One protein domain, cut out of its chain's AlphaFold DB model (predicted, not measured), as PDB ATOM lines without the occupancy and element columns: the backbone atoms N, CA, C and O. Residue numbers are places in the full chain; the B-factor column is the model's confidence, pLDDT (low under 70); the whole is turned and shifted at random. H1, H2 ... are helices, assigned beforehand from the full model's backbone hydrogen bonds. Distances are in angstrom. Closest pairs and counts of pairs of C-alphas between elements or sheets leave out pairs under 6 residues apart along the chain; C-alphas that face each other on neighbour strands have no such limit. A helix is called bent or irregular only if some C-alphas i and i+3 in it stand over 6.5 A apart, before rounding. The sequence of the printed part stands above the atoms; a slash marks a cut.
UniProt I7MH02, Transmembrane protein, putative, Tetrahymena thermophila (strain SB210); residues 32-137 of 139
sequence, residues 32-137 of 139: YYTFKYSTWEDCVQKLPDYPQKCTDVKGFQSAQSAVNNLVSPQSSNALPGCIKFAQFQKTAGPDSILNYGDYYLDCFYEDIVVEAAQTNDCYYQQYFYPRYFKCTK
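This is residues 32 to 137 of the 139 residues of the protein "Transmembrane protein, putative" of Tetrahymena thermophila (strain SB210) (UniProt I7MH02). Two of the helices, H2 and H5, lie side by side, running opposite ways, and H6 spreads away from their shared end like the second limb of a V. Beyond the other end of H2, H3 and the short H4 pack on each other, joined by a long loop, residues 90 to 104, while H1 lies past the last turn of H6 and a second long loop, residues 45 to 59, leads from H1 to H2. The printed part has 106 residues, with six named helices in the order H1 to H6, no named strand, and the class all helix. It is compact, with a radius of gyration of the C-alphas of 13.6 A, and its C-alphas span 39 by 31 by 20 A.

H2, residues 60 to 71, is 16.3 A long and begins at C-alpha 60, (-38.742, 20.521, 51.132). H6, residues 121 to 132, is 15.0 A long and ends at C-alpha 132, (-38.711, 36.804, 45.685); it is irregular, but only just, with C-alphas 126 and 129 6.9 A apart. H5, residues 111 to 118, measures 10.2 A, and H3, residues 80 to 89, 14.3 A. H4, residues 105 to 108, measures 5.5 A. H1, residues 37 to 44, measures 10.7 A and begins at C-alpha 37, (-42.089, 48.213, 48.745).

H2 touches H5 at a shallow tilt of 20 degrees, opposite ways; their closest C-alphas, those of Ala 63 and Ala 117, are 5.5 A apart. With residues 60 to 64 alone, H2 touches H6, closest at the C-alphas of Phe 60 and Tyr 123, 5.8 A; they run the same way at 34 degrees, a shallow tilt only just short of steep. H5 and H6 touch at a steep tilt of 51 degrees, opposite ways, with the C-alphas of Ala 117 and Tyr 124 closest at 5.2 A. H2 and H3 only just touch, with 3 pairs of C-alphas within 8 A, and are about perpendicular at 85 degrees; the closest C-alphas, those of Val 71 and Cys 82, are 5.4 A apart. H3 touches H4, where the C-alphas of Cys 82 and Cys 107 are closest at 4.4 A. H1 and H6 are close but not clearly touching, with the C-alphas of Val 44 and Arg 131 closest at 5.8 A. H1 and H3 are apart, and so are H3 and H6. In H1, H2, H3 and H5 every O i to N i+4 pair is within hydrogen-bond range, in H6 6 of 8 are, and H4 is too short for such a pair.

The two C-alphas farthest apart are those of Lys 58 and Asp 95, 39.8 A. The printed part has no cut. The links from H1 to H2 and from H3 to H4 are long, with 15 residues each. Mean pLDDT of the printed part is 92.2; residue 32 and residues 50 to 53 are under 70.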
ATOM      1  N   TYR A  32     -35.336  48.357  39.129       67.81
ATOM      2  CA  TYR A  32     -34.878  47.942  40.470       67.81
ATOM      3  C   TYR A  32     -34.850  49.111  41.465       67.81
ATOM      4  O   TYR A  32     -35.178  48.944  42.641       67.81
ATOM      5  N   TYR A  33     -34.507  50.309  40.983       76.00
ATOM      6  CA  TYR A  33     -34.361  51.514  41.805       76.00
ATOM      7  C   TYR A  33     -35.639  52.348  41.913       76.00
ATOM      8  O   TYR A  33     -35.645  53.379  42.578       76.00
ATOM      9  N   THR A  34     -36.729  51.919  41.276       83.12
ATOM     10  CA  THR A  34     -38.021  52.624  41.316       83.12
ATOM     11  C   THR A  34     -39.167  51.738  41.807       83.12
ATOM     12  O   THR A  34     -40.234  52.250  42.153       83.12
ATOM     13  N   PHE A  35     -38.951  50.422  41.905       90.19
ATOM     14  CA  PHE A  35     -39.946  49.480  42.398       90.19
ATOM     15  C   PHE A  35     -40.232  49.688  43.888       90.19
ATOM     16  O   PHE A  35     -39.342  49.589  44.736       90.19
ATOM     17  N   LYS A  36     -41.493  49.984  44.209       93.94
ATOM     18  CA  LYS A  36     -41.939  50.312  45.566       93.94
ATOM     19  C   LYS A  36     -42.143  49.070  46.429       93.94
ATOM     20  O   LYS A  36     -42.600  48.032  45.955       93.94
ATOM     21  N   TYR A  37     -41.884  49.231  47.722       93.88
ATOM     22  CA  TYR A  37     -42.089  48.213  48.745       93.88
ATOM     23  C   TYR A  37     -43.552  47.745  48.817       93.88
ATOM     24  O   TYR A  37     -43.801  46.543  48.832       93.88
ATOM     25  N   SER A  38     -44.519  48.668  48.758       94.81
ATOM     26  CA  SER A  38     -45.953  48.323  48.742       94.81
ATOM     27  C   SER A  38     -46.350  47.427  47.568       94.81
ATOM     28  O   SER A  38     -47.081  46.464  47.755       94.81
ATOM     29  N   THR A  39     -45.824  47.678  46.364       93.88
ATOM     30  CA  THR A  39     -46.114  46.847  45.183       93.88
ATOM     31  C   THR A  39     -45.654  45.401  45.380       93.88
ATOM     32  O   THR A  39     -46.340  44.465  44.961       93.88
ATOM     33  N   TRP A  40     -44.493  45.210  46.013       94.50
ATOM     34  CA  TRP A  40     -43.992  43.884  46.375       94.50
ATOM     35  C   TRP A  40     -44.882  43.219  47.425       94.50
ATOM     36  O   TRP A  40     -45.299  42.075  47.237       94.50
ATOM     37  N   GLU A  41     -45.195  43.937  48.504       93.94
ATOM     38  CA  GLU A  41     -46.013  43.436  49.605       93.94
ATOM     39  C   GLU A  41     -47.407  43.010  49.121       93.94
ATOM     40  O   GLU A  41     -47.822  41.876  49.364       93.94
ATOM     41  N   ASP A  42     -48.069  43.856  48.327       95.19
ATOM     42  CA  ASP A  42     -49.366  43.578  47.704       95.19
ATOM     43  C   ASP A  42     -49.338  42.323  46.827       95.19
ATOM     44  O   ASP A  42     -50.339  41.610  46.711       95.19
ATOM     45  N   CYS A  43     -48.217  42.060  46.149       95.00
ATOM     46  CA  CYS A  43     -48.051  40.844  45.365       95.00
ATOM     47  C   CYS A  43     -47.881  39.622  46.268       95.00
ATOM     48  O   CYS A  43     -48.558  38.614  46.067       95.00
ATOM     49  N   VAL A  44     -47.015  39.718  47.280       94.00
ATOM     50  CA  VAL A  44     -46.724  38.622  48.208       94.00
ATOM     51  C   VAL A  44     -47.967  38.208  48.995       94.00
ATOM     52  O   VAL A  44     -48.197  37.013  49.152       94.00
ATOM     53  N   GLN A  45     -48.802  39.156  49.427       93.31
ATOM     54  CA  GLN A  45     -50.060  38.882  50.135       93.31
ATOM     55  C   GLN A  45     -51.101  38.142  49.276       93.31
ATOM     56  O   GLN A  45     -52.011  37.517  49.812       93.31
ATOM     57  N   LYS A  46     -50.984  38.203  47.943       93.75
ATOM     58  CA  LYS A  46     -51.862  37.484  47.001       93.75
ATOM     59  C   LYS A  46     -51.334  36.098  46.639       93.75
ATOM     60  O   LYS A  46     -52.018  35.356  45.931       93.75
ATOM     61  N   LEU A  47     -50.117  35.753  47.062       90.56
ATOM     62  CA  LEU A  47     -49.602  34.399  46.905       90.56
ATOM     63  C   LEU A  47     -50.351  33.457  47.855       90.56
ATOM     64  O   LEU A  47     -50.744  33.873  48.942       90.56
ATOM     65  N   PRO A  48     -50.547  32.186  47.477       85.00
ATOM     66  CA  PRO A  48     -51.113  31.204  48.394       85.00
ATOM     67  C   PRO A  48     -50.226  31.069  49.642       85.00
ATOM     68  O   PRO A  48     -49.004  30.981  49.512       85.00
ATOM     69  N   ASP A  49     -50.847  31.009  50.828       70.75
ATOM     70  CA  ASP A  49     -50.158  30.996  52.133       70.75
ATOM     71  C   ASP A  49     -49.059  29.937  52.217       70.75
ATOM     72  O   ASP A  49     -48.001  30.178  52.794       70.75
ATOM     73  N   TYR A  50     -49.289  28.776  51.605       68.50
ATOM     74  CA  TYR A  50     -48.277  27.754  51.408       68.50
ATOM     75  C   TYR A  50     -48.735  26.790  50.313       68.50
ATOM     76  O   TYR A  50     -49.908  26.399  50.302       68.50
ATOM     77  N   PRO A  51     -47.859  26.342  49.399       66.06
ATOM     78  CA  PRO A  51     -48.222  25.279  48.480       66.06
ATOM     79  C   PRO A  51     -48.368  23.977  49.277       66.06
ATOM     80  O   PRO A  51     -47.402  23.240  49.457       66.06
ATOM     81  N   GLN A  52     -49.589  23.675  49.737       63.94
ATOM     82  CA  GLN A  52     -49.957  22.416  50.417       63.94
ATOM     83  C   GLN A  52     -49.455  21.176  49.663       63.94
ATOM     84  O   GLN A  52     -49.191  20.141  50.258       63.94
ATOM     85  N   LYS A  53     -49.267  21.293  48.344       69.81
ATOM     86  CA  LYS A  53     -48.736  20.240  47.473       69.81
ATOM     87  C   LYS A  53     -47.247  19.920  47.684       69.81
ATOM     88  O   LYS A  53     -46.789  18.925  47.135       69.81
ATOM     89  N   CYS A  54     -46.490  20.742  48.415       77.62
ATOM     90  CA  CYS A  54     -45.032  20.606  48.533       77.62
ATOM     91  C   CYS A  54     -44.529  20.186  49.917       77.62
ATOM     92  O   CYS A  54     -43.387  19.749  50.021       77.62
ATOM     93  N   THR A  55     -45.331  20.310  50.977       71.31
ATOM     94  CA  THR A  55     -44.860  20.047  52.351       71.31
ATOM     95  C   THR A  55     -44.495  18.586  52.588       71.31
ATOM     96  O   THR A  55     -43.591  18.310  53.374       71.31
ATOM     97  N   ASP A  56     -45.139  17.673  51.862       80.31
ATOM     98  CA  ASP A  56     -44.900  16.228  51.955       80.31
ATOM     99  C   ASP A  56     -43.785  15.758  51.003       80.31
ATOM    100  O   ASP A  56     -43.383  14.592  51.014       80.31
ATOM    101  N   VAL A  57     -43.258  16.659  50.164       84.75
ATOM    102  CA  VAL A  57     -42.165  16.343  49.246       84.75
ATOM    103  C   VAL A  57     -40.863  16.247  50.035       84.75
ATOM    104  O   VAL A  57     -40.442  17.182  50.723       84.75
ATOM    105  N   LYS A  58     -40.178  15.107  49.901       87.94
ATOM    106  CA  LYS A  58     -38.881  14.868  50.541       87.94
ATOM    107  C   LYS A  58     -37.901  16.004  50.226       87.94
ATOM    108  O   LYS A  58     -37.712  16.376  49.072       87.94
ATOM    109  N   GLY A  59     -37.247  16.520  51.265       89.56
ATOM    110  CA  GLY A  59     -36.242  17.580  51.141       89.56
ATOM    111  C   GLY A  59     -36.807  19.001  51.119       89.56
ATOM    112  O   GLY A  59     -36.025  19.938  51.220       89.56
ATOM    113  N   PHE A  60     -38.132  19.189  51.080       91.81
ATOM    114  CA  PHE A  60     -38.742  20.521  51.132       91.81
ATOM    115  C   PHE A  60     -38.337  21.292  52.400       91.81
ATOM    116  O   PHE A  60     -37.830  22.409  52.322       91.81
ATOM    117  N   GLN A  61     -38.494  20.673  53.575       91.94
ATOM    118  CA  GLN A  61     -38.106  21.284  54.854       91.94
ATOM    119  C   GLN A  61     -36.598  21.552  54.933       91.94
ATOM    120  O   GLN A  61     -36.178  22.535  55.542       91.94
ATOM    121  N   SER A  62     -35.780  20.703  54.305       94.94
ATOM    122  CA  SER A  62     -34.330  20.893  54.234       94.94
ATOM    123  C   SER A  62     -33.965  22.114  53.387       94.94
ATOM    124  O   SER A  62     -33.204  22.950  53.865       94.94
ATOM    125  N   ALA A  63     -34.556  22.270  52.197       95.62
ATOM    126  CA  ALA A  63     -34.357  23.444  51.342       95.62
ATOM    127  C   ALA A  63     -34.830  24.730  52.035       95.62
ATOM    128  O   ALA A  63     -34.095  25.714  52.104       95.62
ATOM    129  N   GLN A  64     -36.015  24.694  52.653       94.81
ATOM    130  CA  GLN A  64     -36.521  25.814  53.446       94.81
ATOM    131  C   GLN A  64     -35.571  26.182  54.590       94.81
ATOM    132  O   GLN A  64     -35.312  27.361  54.817       94.81
ATOM    133  N   SER A  65     -35.060  25.191  55.324       96.38
ATOM    134  CA  SER A  65     -34.144  25.430  56.443       96.38
ATOM    135  C   SER A  65     -32.809  25.998  55.965       96.38
ATOM    136  O   SER A  65     -32.283  26.909  56.600       96.38
ATOM    137  N   ALA A  66     -32.289  25.509  54.834       97.88
ATOM    138  CA  ALA A  66     -31.072  26.024  54.217       97.88
ATOM    139  C   ALA A  66     -31.230  27.496  53.808       97.88
ATOM    140  O   ALA A  66     -30.392  28.320  54.170       97.88
ATOM    141  N   VAL A  67     -32.340  27.852  53.154       98.06
ATOM    142  CA  VAL A  67     -32.645  29.252  52.825       98.06
ATOM    143  C   VAL A  67     -32.832  30.087  54.086       98.06
ATOM    144  O   VAL A  67     -32.202  31.130  54.218       98.06
ATOM    145  N   ASN A  68     -33.627  29.630  55.057       97.44
ATOM    146  CA  ASN A  68     -33.848  30.357  56.312       97.44
ATOM    147  C   ASN A  68     -32.545  30.610  57.080       97.44
ATOM    148  O   ASN A  68     -32.392  31.674  57.673       97.44
ATOM    149  N   ASN A  69     -31.594  29.676  57.049       98.25
ATOM    150  CA  ASN A  69     -30.277  29.859  57.652       98.25
ATOM    151  C   ASN A  69     -29.490  31.017  57.004       98.25
ATOM    152  O   ASN A  69     -28.698  31.653  57.693       98.25
ATOM    153  N   LEU A  70     -29.722  31.310  55.723       98.25
ATOM    154  CA  LEU A  70     -29.070  32.398  54.989       98.25
ATOM    155  C   LEU A  70     -29.849  33.720  55.055       98.25
ATOM    156  O   LEU A  70     -29.235  34.782  55.083       98.25
ATOM    157  N   VAL A  71     -31.187  33.682  55.087       97.88
ATOM    158  CA  VAL A  71     -32.015  34.898  54.951       97.88
ATOM    159  C   VAL A  71     -32.619  35.418  56.252       97.88
ATOM    160  O   VAL A  71     -33.018  36.579  56.328       97.88
ATOM    161  N   SER A  72     -32.709  34.587  57.290       97.12
ATOM    162  CA  SER A  72     -33.288  35.000  58.570       97.12
ATOM    163  C   SER A  72     -32.330  35.926  59.321       97.12
ATOM    164  O   SER A  72     -31.220  35.494  59.624       97.12
ATOM    165  N   PRO A  73     -32.730  37.146  59.727       94.56
ATOM    166  CA  PRO A  73     -31.849  38.065  60.453       94.56
ATOM    167  C   PRO A  73     -31.487  37.576  61.867       94.56
ATOM    168  O   PRO A  73     -30.632  38.173  62.515       94.56
ATOM    169  N   GLN A  74     -32.138  36.520  62.368       95.44
ATOM    170  CA  GLN A  74     -31.795  35.861  63.631       95.44
ATOM    171  C   GLN A  74     -30.776  34.725  63.462       95.44
ATOM    172  O   GLN A  74     -30.280  34.202  64.459       95.44
ATOM    173  N   SER A  75     -30.481  34.310  62.229       97.19
ATOM    174  CA  SER A  75     -29.488  33.272  61.963       97.19
ATOM    175  C   SER A  75     -28.069  33.803  62.165       97.19
ATOM    176  O   SER A  75     -27.749  34.922  61.768       97.19
ATOM    177  N   SER A  76     -27.177  32.969  62.704       97.06
ATOM    178  CA  SER A  76     -25.743  33.275  62.761       97.06
ATOM    179  C   SER A  76     -25.083  33.315  61.379       97.06
ATOM    180  O   SER A  76     -24.007  33.886  61.240       97.06
ATOM    181  N   ASN A  77     -25.715  32.701  60.374       97.38
ATOM    182  CA  ASN A  77     -25.228  32.627  58.994       97.38
ATOM    183  C   ASN A  77     -25.990  33.572  58.054       97.38
ATOM    184  O   ASN A  77     -25.912  33.423  56.836       97.38
ATOM    185  N   ALA A  78     -26.759  34.510  58.616       97.81
ATOM    186  CA  ALA A  78     -27.538  35.454  57.836       97.81
ATOM    187  C   ALA A  78     -26.633  36.297  56.930       97.81
ATOM    188  O   ALA A  78     -25.634  36.864  57.383       97.81
ATOM    189  N   LEU A  79     -27.014  36.434  55.663       97.19
ATOM    190  CA  LEU A  79     -26.305  37.305  54.742       97.19
ATOM    191  C   LEU A  79     -26.421  38.772  55.183       97.19
ATOM    192  O   LEU A  79     -27.502  39.207  55.603       97.19
ATOM    193  N   PRO A  80     -25.349  39.579  55.053       97.38
ATOM    194  CA  PRO A  80     -25.390  40.991  55.422       97.38
ATOM    195  C   PRO A  80     -26.508  41.773  54.719       97.38
ATOM    196  O   PRO A  80     -27.135  42.626  55.351       97.38
ATOM    197  N   GLY A  81     -26.788  41.467  53.446       96.56
ATOM    198  CA  GLY A  81     -27.907  42.045  52.699       96.56
ATOM    199  C   GLY A  81     -29.254  41.750  53.359       96.56
ATOM    200  O   GLY A  81     -30.046  42.663  53.568       96.56
ATOM    201  N   CYS A  82     -29.469  40.516  53.826       97.69
ATOM    202  CA  CYS A  82     -30.697  40.117  54.517       97.69
ATOM    203  C   CYS A  82     -30.884  40.791  55.876       97.69
ATOM    204  O   CYS A  82     -31.996  41.196  56.218       97.69
ATOM    205  N   ILE A  83     -29.805  40.977  56.640       98.00
ATOM    206  CA  ILE A  83     -29.858  41.725  57.903       98.00
ATOM    207  C   ILE A  83     -30.270  43.178  57.637       98.00
ATOM    208  O   ILE A  83     -31.159  43.705  58.310       98.00
ATOM    209  N   LYS A  84     -29.655  43.825  56.637       98.06
ATOM    210  CA  LYS A  84     -29.986  45.203  56.249       98.06
ATOM    211  C   LYS A  84     -31.404  45.315  55.696       98.06
ATOM    212  O   LYS A  84     -32.115  46.248  56.054       98.06
ATOM    213  N   PHE A  85     -31.844  44.347  54.893       97.31
ATOM    214  CA  PHE A  85     -33.203  44.313  54.366       97.31
ATOM    215  C   PHE A  85     -34.224  44.190  55.498       97.31
ATOM    216  O   PHE A  85     -35.152  44.988  55.574       97.31
ATOM    217  N   ALA A  86     -34.003  43.289  56.458       97.25
ATOM    218  CA  ALA A  86     -34.869  43.153  57.627       97.25
ATOM    219  C   ALA A  86     -34.905  44.417  58.507       97.25
ATOM    220  O   ALA A  86     -35.923  44.709  59.134       97.25
ATOM    221  N   GLN A  87     -33.808  45.176  58.585       97.12
ATOM    222  CA  GLN A  87     -33.789  46.479  59.261       97.12
ATOM    223  C   GLN A  87     -34.576  47.531  58.475       97.12
ATOM    224  O   GLN A  87     -35.380  48.245  59.070       97.12
ATOM    225  N   PHE A  88     -34.391  47.588  57.156       96.31
ATOM    226  CA  PHE A  88     -35.149  48.458  56.262       96.31
ATOM    227  C   PHE A  88     -36.655  48.195  56.360       96.31
ATOM    228  O   PHE A  88     -37.418  49.138  56.525       96.31
ATOM    229  N   GLN A  89     -37.093  46.935  56.379       95.56
ATOM    230  CA  GLN A  89     -38.513  46.585  56.503       95.56
ATOM    231  C   GLN A  89     -39.182  47.141  57.770       95.56
ATOM    232  O   GLN A  89     -40.389  47.353  57.776       95.56
ATOM    233  N   LYS A  90     -38.424  47.403  58.844       95.94
ATOM    234  CA  LYS A  90     -38.966  47.986  60.086       95.94
ATOM    235  C   LYS A  90     -39.282  49.476  59.964       95.94
ATOM    236  O   LYS A  90     -40.019  49.997  60.796       95.94
ATOM    237  N   THR A  91     -38.687  50.164  58.994       95.19
ATOM    238  CA  THR A  91     -38.812  51.618  58.812       95.19
ATOM    239  C   THR A  91     -39.349  52.012  57.437       95.19
ATOM    240  O   THR A  91     -39.675  53.181  57.232       95.19
ATOM    241  N   ALA A  92     -39.443  51.067  56.500       94.75
ATOM    242  CA  ALA A  92     -39.942  51.284  55.154       94.75
ATOM    243  C   ALA A  92     -41.416  51.705  55.174       94.75
ATOM    244  O   ALA A  92     -42.260  51.064  55.800       94.75
ATOM    245  N   GLY A  93     -41.723  52.780  54.452       94.88
ATOM    246  CA  GLY A  93     -43.092  53.153  54.125       94.88
ATOM    247  C   GLY A  93     -43.546  52.509  52.808       94.88
ATOM    248  O   GLY A  93     -42.722  51.971  52.064       94.88
ATOM    249  N   PRO A  94     -44.838  52.627  52.453       92.88
ATOM    250  CA  PRO A  94     -45.383  52.080  51.206       92.88
ATOM    251  C   PRO A  94     -44.633  52.539  49.946       92.88
ATOM    252  O   PRO A  94     -44.477  51.771  48.997       92.88
ATOM    253  N   ASP A  95     -44.145  53.782  49.943       95.19
ATOM    254  CA  ASP A  95     -43.443  54.399  48.813       95.19
ATOM    255  C   ASP A  95     -41.923  54.194  48.824       95.19
ATOM    256  O   ASP A  95     -41.239  54.643  47.903       95.19
ATOM    257  N   SER A  96     -41.370  53.531  49.842       96.00
ATOM    258  CA  SER A  96     -39.939  53.238  49.891       96.00
ATOM    259  C   SER A  96     -39.534  52.321  48.733       96.00
ATOM    260  O   SER A  96     -40.262  51.396  48.378       96.00
ATOM    261  N   ILE A  97     -38.356  52.557  48.152       95.12
ATOM    262  CA  ILE A  97     -37.795  51.694  47.105       95.12
ATOM    263  C   ILE A  97     -37.448  50.340  47.731       95.12
ATOM    264  O   ILE A  97     -36.710  50.294  48.712       95.12
ATOM    265  N   LEU A  98     -37.956  49.242  47.165       94.62
ATOM    266  CA  LEU A  98     -37.758  47.886  47.682       94.62
ATOM    267  C   LEU A  98     -36.271  47.538  47.807       94.62
ATOM    268  O   LEU A  98     -35.837  47.024  48.835       94.62
ATOM    269  N   ASN A  99     -35.499  47.840  46.761       94.62
ATOM    270  CA  ASN A  99     -34.063  47.585  46.710       94.62
ATOM    271  C   ASN A  99     -33.228  48.764  47.235       94.62
ATOM    272  O   ASN A  99     -32.167  49.079  46.695       94.62
ATOM    273  N   TYR A 100     -33.716  49.473  48.256       91.62
ATOM    274  CA  TYR A 100     -32.955  50.558  48.869       91.62
ATOM    275  C   TYR A 100     -31.586  50.046  49.343       91.62
ATOM    276  O   TYR A 100     -31.512  49.093  50.114       91.62
ATOM    277  N   GLY A 101     -30.503  50.667  48.862       91.50
ATOM    278  CA  GLY A 101     -29.133  50.277  49.211       91.50
ATOM    279  C   GLY A 101     -28.733  48.863  48.772       91.50
ATOM    280  O   GLY A 101     -27.863  48.278  49.408       91.50
ATOM    281  N   ASP A 102     -29.377  48.316  47.736       93.56
ATOM    282  CA  ASP A 102     -29.203  46.945  47.230       93.56
ATOM    283  C   ASP A 102     -29.609  45.824  48.206       93.56
ATOM    284  O   ASP A 102     -29.385  44.647  47.932       93.56
ATOM    285  N   TYR A 103     -30.255  46.148  49.332       95.00
ATOM    286  CA  TYR A 103     -30.481  45.176  50.409       95.00
ATOM    287  C   TYR A 103     -31.323  43.972  49.981       95.00
ATOM    288  O   TYR A 103     -31.122  42.873  50.491       95.00
ATOM    289  N   TYR A 104     -32.272  44.172  49.062       95.69
ATOM    290  CA  TYR A 104     -33.127  43.094  48.579       95.69
ATOM    291  C   TYR A 104     -32.347  42.123  47.692       95.69
ATOM    292  O   TYR A 104     -32.430  40.908  47.884       95.69
ATOM    293  N   LEU A 105     -31.592  42.652  46.725       94.12
ATOM    294  CA  LEU A 105     -30.797  41.840  45.804       94.12
ATOM    295  C   LEU A 105     -29.677  41.110  46.542       94.12
ATOM    296  O   LEU A 105     -29.604  39.887  46.459       94.12
ATOM    297  N   ASP A 106     -28.920  41.831  47.369       95.75
ATOM    298  CA  ASP A 106     -27.853  41.274  48.208       95.75
ATOM    299  C   ASP A 106     -28.395  40.283  49.273       95.75
ATOM    300  O   ASP A 106     -27.630  39.692  50.039       95.75
ATOM    301  N   CYS A 107     -29.723  40.129  49.388       97.06
ATOM    302  CA  CYS A 107     -30.359  39.112  50.218       97.06
ATOM    303  C   CYS A 107     -30.871  37.909  49.416       97.06
ATOM    304  O   CYS A 107     -30.518  36.777  49.725       97.06
ATOM    305  N   PHE A 108     -31.743  38.126  48.429       96.50
ATOM    306  CA  PHE A 108     -32.505  37.038  47.798       96.50
ATOM    307  C   PHE A 108     -31.987  36.618  46.419       96.50
ATOM    308  O   PHE A 108     -32.399  35.570  45.924       96.50
ATOM    309  N   TYR A 109     -31.118  37.425  45.805       94.62
ATOM    310  CA  TYR A 109     -30.555  37.181  44.472       94.62
ATOM    311  C   TYR A 109     -29.118  36.655  44.501       94.62
ATOM    312  O   TYR A 109     -28.571  36.343  43.449       94.62
ATOM    313  N   GLU A 110     -28.520  36.530  45.683       94.94
ATOM    314  CA  GLU A 110     -27.223  35.884  45.854       94.94
ATOM    315  C   GLU A 110     -27.293  34.408  45.449       94.94
ATOM    316  O   GLU A 110     -28.192  33.678  45.889       94.94
ATOM    317  N   ASP A 111     -26.315  33.960  44.656       96.12
ATOM    318  CA  ASP A 111     -26.275  32.609  44.083       96.12
ATOM    319  C   ASP A 111     -26.456  31.537  45.162       96.12
ATOM    320  O   ASP A 111     -27.258  30.624  45.001       96.12
ATOM    321  N   ILE A 112     -25.820  31.703  46.326       96.88
ATOM    322  CA  ILE A 112     -25.909  30.727  47.421       96.88
ATOM    323  C   ILE A 112     -27.332  30.563  47.984       96.88
ATOM    324  O   ILE A 112     -27.680  29.495  48.487       96.88
ATOM    325  N   VAL A 113     -28.167  31.605  47.921       97.69
ATOM    326  CA  VAL A 113     -29.563  31.548  48.382       97.69
ATOM    327  C   VAL A 113     -30.426  30.888  47.317       97.69
ATOM    328  O   VAL A 113     -31.266  30.044  47.639       97.69
ATOM    329  N   VAL A 114     -30.189  31.236  46.051       96.56
ATOM    330  CA  VAL A 114     -30.873  30.635  44.904       96.56
ATOM    331  C   VAL A 114     -30.565  29.140  44.818       96.56
ATOM    332  O   VAL A 114     -31.493  28.338  44.734       96.56
ATOM    333  N   GLU A 115     -29.298  28.749  44.934       97.31
ATOM    334  CA  GLU A 115     -28.846  27.356  44.953       97.31
ATOM    335  C   GLU A 115     -29.461  26.583  46.125       97.31
ATOM    336  O   GLU A 115     -30.005  25.494  45.929       97.31
ATOM    337  N   ALA A 116     -29.456  27.157  47.337       97.19
ATOM    338  CA  ALA A 116     -30.097  26.548  48.503       97.19
ATOM    339  C   ALA A 116     -31.593  26.290  48.260       97.19
ATOM    340  O   ALA A 116     -32.098  25.212  48.587       97.19
ATOM    341  N   ALA A 117     -32.300  27.241  47.643       96.88
ATOM    342  CA  ALA A 117     -33.704  27.081  47.289       96.88
ATOM    343  C   ALA A 117     -33.912  26.004  46.208       96.88
ATOM    344  O   ALA A 117     -34.837  25.199  46.313       96.88
ATOM    345  N   GLN A 118     -33.039  25.959  45.197       96.69
ATOM    346  CA  GLN A 118     -33.091  25.012  44.077       96.69
ATOM    347  C   GLN A 118     -32.742  23.569  44.465       96.69
ATOM    348  O   GLN A 118     -33.019  22.654  43.697       96.69
ATOM    349  N   THR A 119     -32.232  23.317  45.678       96.75
ATOM    350  CA  THR A 119     -32.071  21.940  46.189       96.75
ATOM    351  C   THR A 119     -33.390  21.161  46.283       96.75
ATOM    352  O   THR A 119     -33.381  19.933  46.396       96.75
ATOM    353  N   ASN A 120     -34.533  21.851  46.220       94.94
ATOM    354  CA  ASN A 120     -35.843  21.240  46.063       94.94
ATOM    355  C   ASN A 120     -36.703  22.039  45.073       94.94
ATOM    356  O   ASN A 120     -37.162  23.139  45.383       94.94
ATOM    357  N   ASP A 121     -37.003  21.443  43.917       94.31
ATOM    358  CA  ASP A 121     -37.791  22.087  42.857       94.31
ATOM    359  C   ASP A 121     -39.162  22.579  43.336       94.31
ATOM    360  O   ASP A 121     -39.607  23.654  42.939       94.31
ATOM    361  N   CYS A 122     -39.840  21.824  44.208       92.12
ATOM    362  CA  CYS A 122     -41.157  22.214  44.717       92.12
ATOM    363  C   CYS A 122     -41.054  23.479  45.576       92.12
ATOM    364  O   CYS A 122     -41.804  24.430  45.367       92.12
ATOM    365  N   TYR A 123     -40.093  23.525  46.504       93.31
ATOM    366  CA  TYR A 123     -39.808  24.705  47.316       93.31
ATOM    367  C   TYR A 123     -39.428  25.906  46.445       93.31
ATOM    368  O   TYR A 123     -40.011  26.983  46.598       93.31
ATOM    369  N   TYR A 124     -38.511  25.719  45.493       94.88
ATOM    370  CA  TYR A 124     -38.092  26.791  44.602       94.88
ATOM    371  C   TYR A 124     -39.267  27.344  43.787       94.88
ATOM    372  O   TYR A 124     -39.580  28.528  43.873       94.88
ATOM    373  N   GLN A 125     -39.964  26.483  43.043       92.94
ATOM    374  CA  GLN A 125     -40.989  26.894  42.080       92.94
ATOM    375  C   GLN A 125     -42.281  27.376  42.740       92.94
ATOM    376  O   GLN A 125     -42.955  28.257  42.208       92.94
ATOM    377  N   GLN A 126     -42.666  26.790  43.877       92.19
ATOM    378  CA  GLN A 126     -43.971  27.051  44.488       92.19
ATOM    379  C   GLN A 126     -43.911  28.036  45.659       92.19
ATOM    380  O   GLN A 126     -44.952  28.572  46.035       92.19
ATOM    381  N   TYR A 127     -42.731  28.296  46.234       91.50
ATOM    382  CA  TYR A 127     -42.577  29.208  47.370       91.50
ATOM    383  C   TYR A 127     -41.546  30.311  47.109       91.50
ATOM    384  O   TYR A 127     -41.897  31.493  47.102       91.50
ATOM    385  N   PHE A 128     -40.286  29.945  46.868       93.88
ATOM    386  CA  PHE A 128     -39.182  30.905  46.806       93.88
ATOM    387  C   PHE A 128     -39.287  31.838  45.589       93.88
ATOM    388  O   PHE A 128     -39.365  33.058  45.737       93.88
ATOM    389  N   TYR A 129     -39.372  31.279  44.380       94.25
ATOM    390  CA  TYR A 129     -39.438  32.049  43.142       94.25
ATOM    391  C   TYR A 129     -40.668  32.976  43.081       94.25
ATOM    392  O   TYR A 129     -40.492  34.170  42.813       94.25
ATOM    393  N   PRO A 130     -41.905  32.527  43.393       93.44
ATOM    394  CA  PRO A 130     -43.065  33.416  43.403       93.44
ATOM    395  C   PRO A 130     -42.900  34.634  44.321       93.44
ATOM    396  O   PRO A 130     -43.260  35.748  43.942       93.44
ATOM    397  N   ARG A 131     -42.332  34.440  45.515       93.94
ATOM    398  CA  ARG A 131     -42.196  35.494  46.527       93.94
ATOM    399  C   ARG A 131     -41.075  36.483  46.221       93.94
ATOM    400  O   ARG A 131     -41.267  37.685  46.417       93.94
ATOM    401  N   TYR A 132     -39.924  35.987  45.772       93.75
ATOM    402  CA  TYR A 132     -38.711  36.804  45.685       93.75
ATOM    403  C   TYR A 132     -38.374  37.282  44.262       93.75
ATOM    404  O   TYR A 132     -37.778  38.344  44.082       93.75
ATOM    405  N   PHE A 133     -38.835  36.557  43.238       92.44
ATOM    406  CA  PHE A 133     -38.555  36.865  41.830       92.44
ATOM    407  C   PHE A 133     -39.812  37.346  41.103       92.44
ATOM    408  O   PHE A 133     -39.856  38.449  40.564       92.44
ATOM    409  N   LYS A 134     -40.899  36.569  41.150       91.62
ATOM    410  CA  LYS A 134     -42.136  36.932  40.439       91.62
ATOM    411  C   LYS A 134     -42.758  38.223  40.978       91.62
ATOM    412  O   LYS A 134     -43.226  39.049  40.199       91.62
ATOM    413  N   CYS A 135     -42.752  38.414  42.298       92.94
ATOM    414  CA  CYS A 135     -43.308  39.615  42.920       92.94
ATOM    415  C   CYS A 135     -42.434  40.866  42.813       92.94
ATOM    416  O   CYS A 135     -42.878  41.937  43.218       92.94
ATOM    417  N   THR A 136     -41.231  40.759  42.251       88.88
ATOM    418  CA  THR A 136     -40.372  41.915  41.987       88.88
ATOM    419  C   THR A 136     -40.407  42.367  40.527       88.88
ATOM    420  O   THR A 136     -40.030  43.498  40.250       88.88
ATOM    421  N   LYS A 137     -40.967  41.555  39.610       71.31
ATOM    422  CA  LYS A 137     -41.136  41.863  38.169       71.31
ATOM    423  C   LYS A 137     -39.852  42.313  37.463       71.31
ATOM    424  O   LYS A 137     -39.904  43.031  36.469       71.31
TER     425      LYS A 137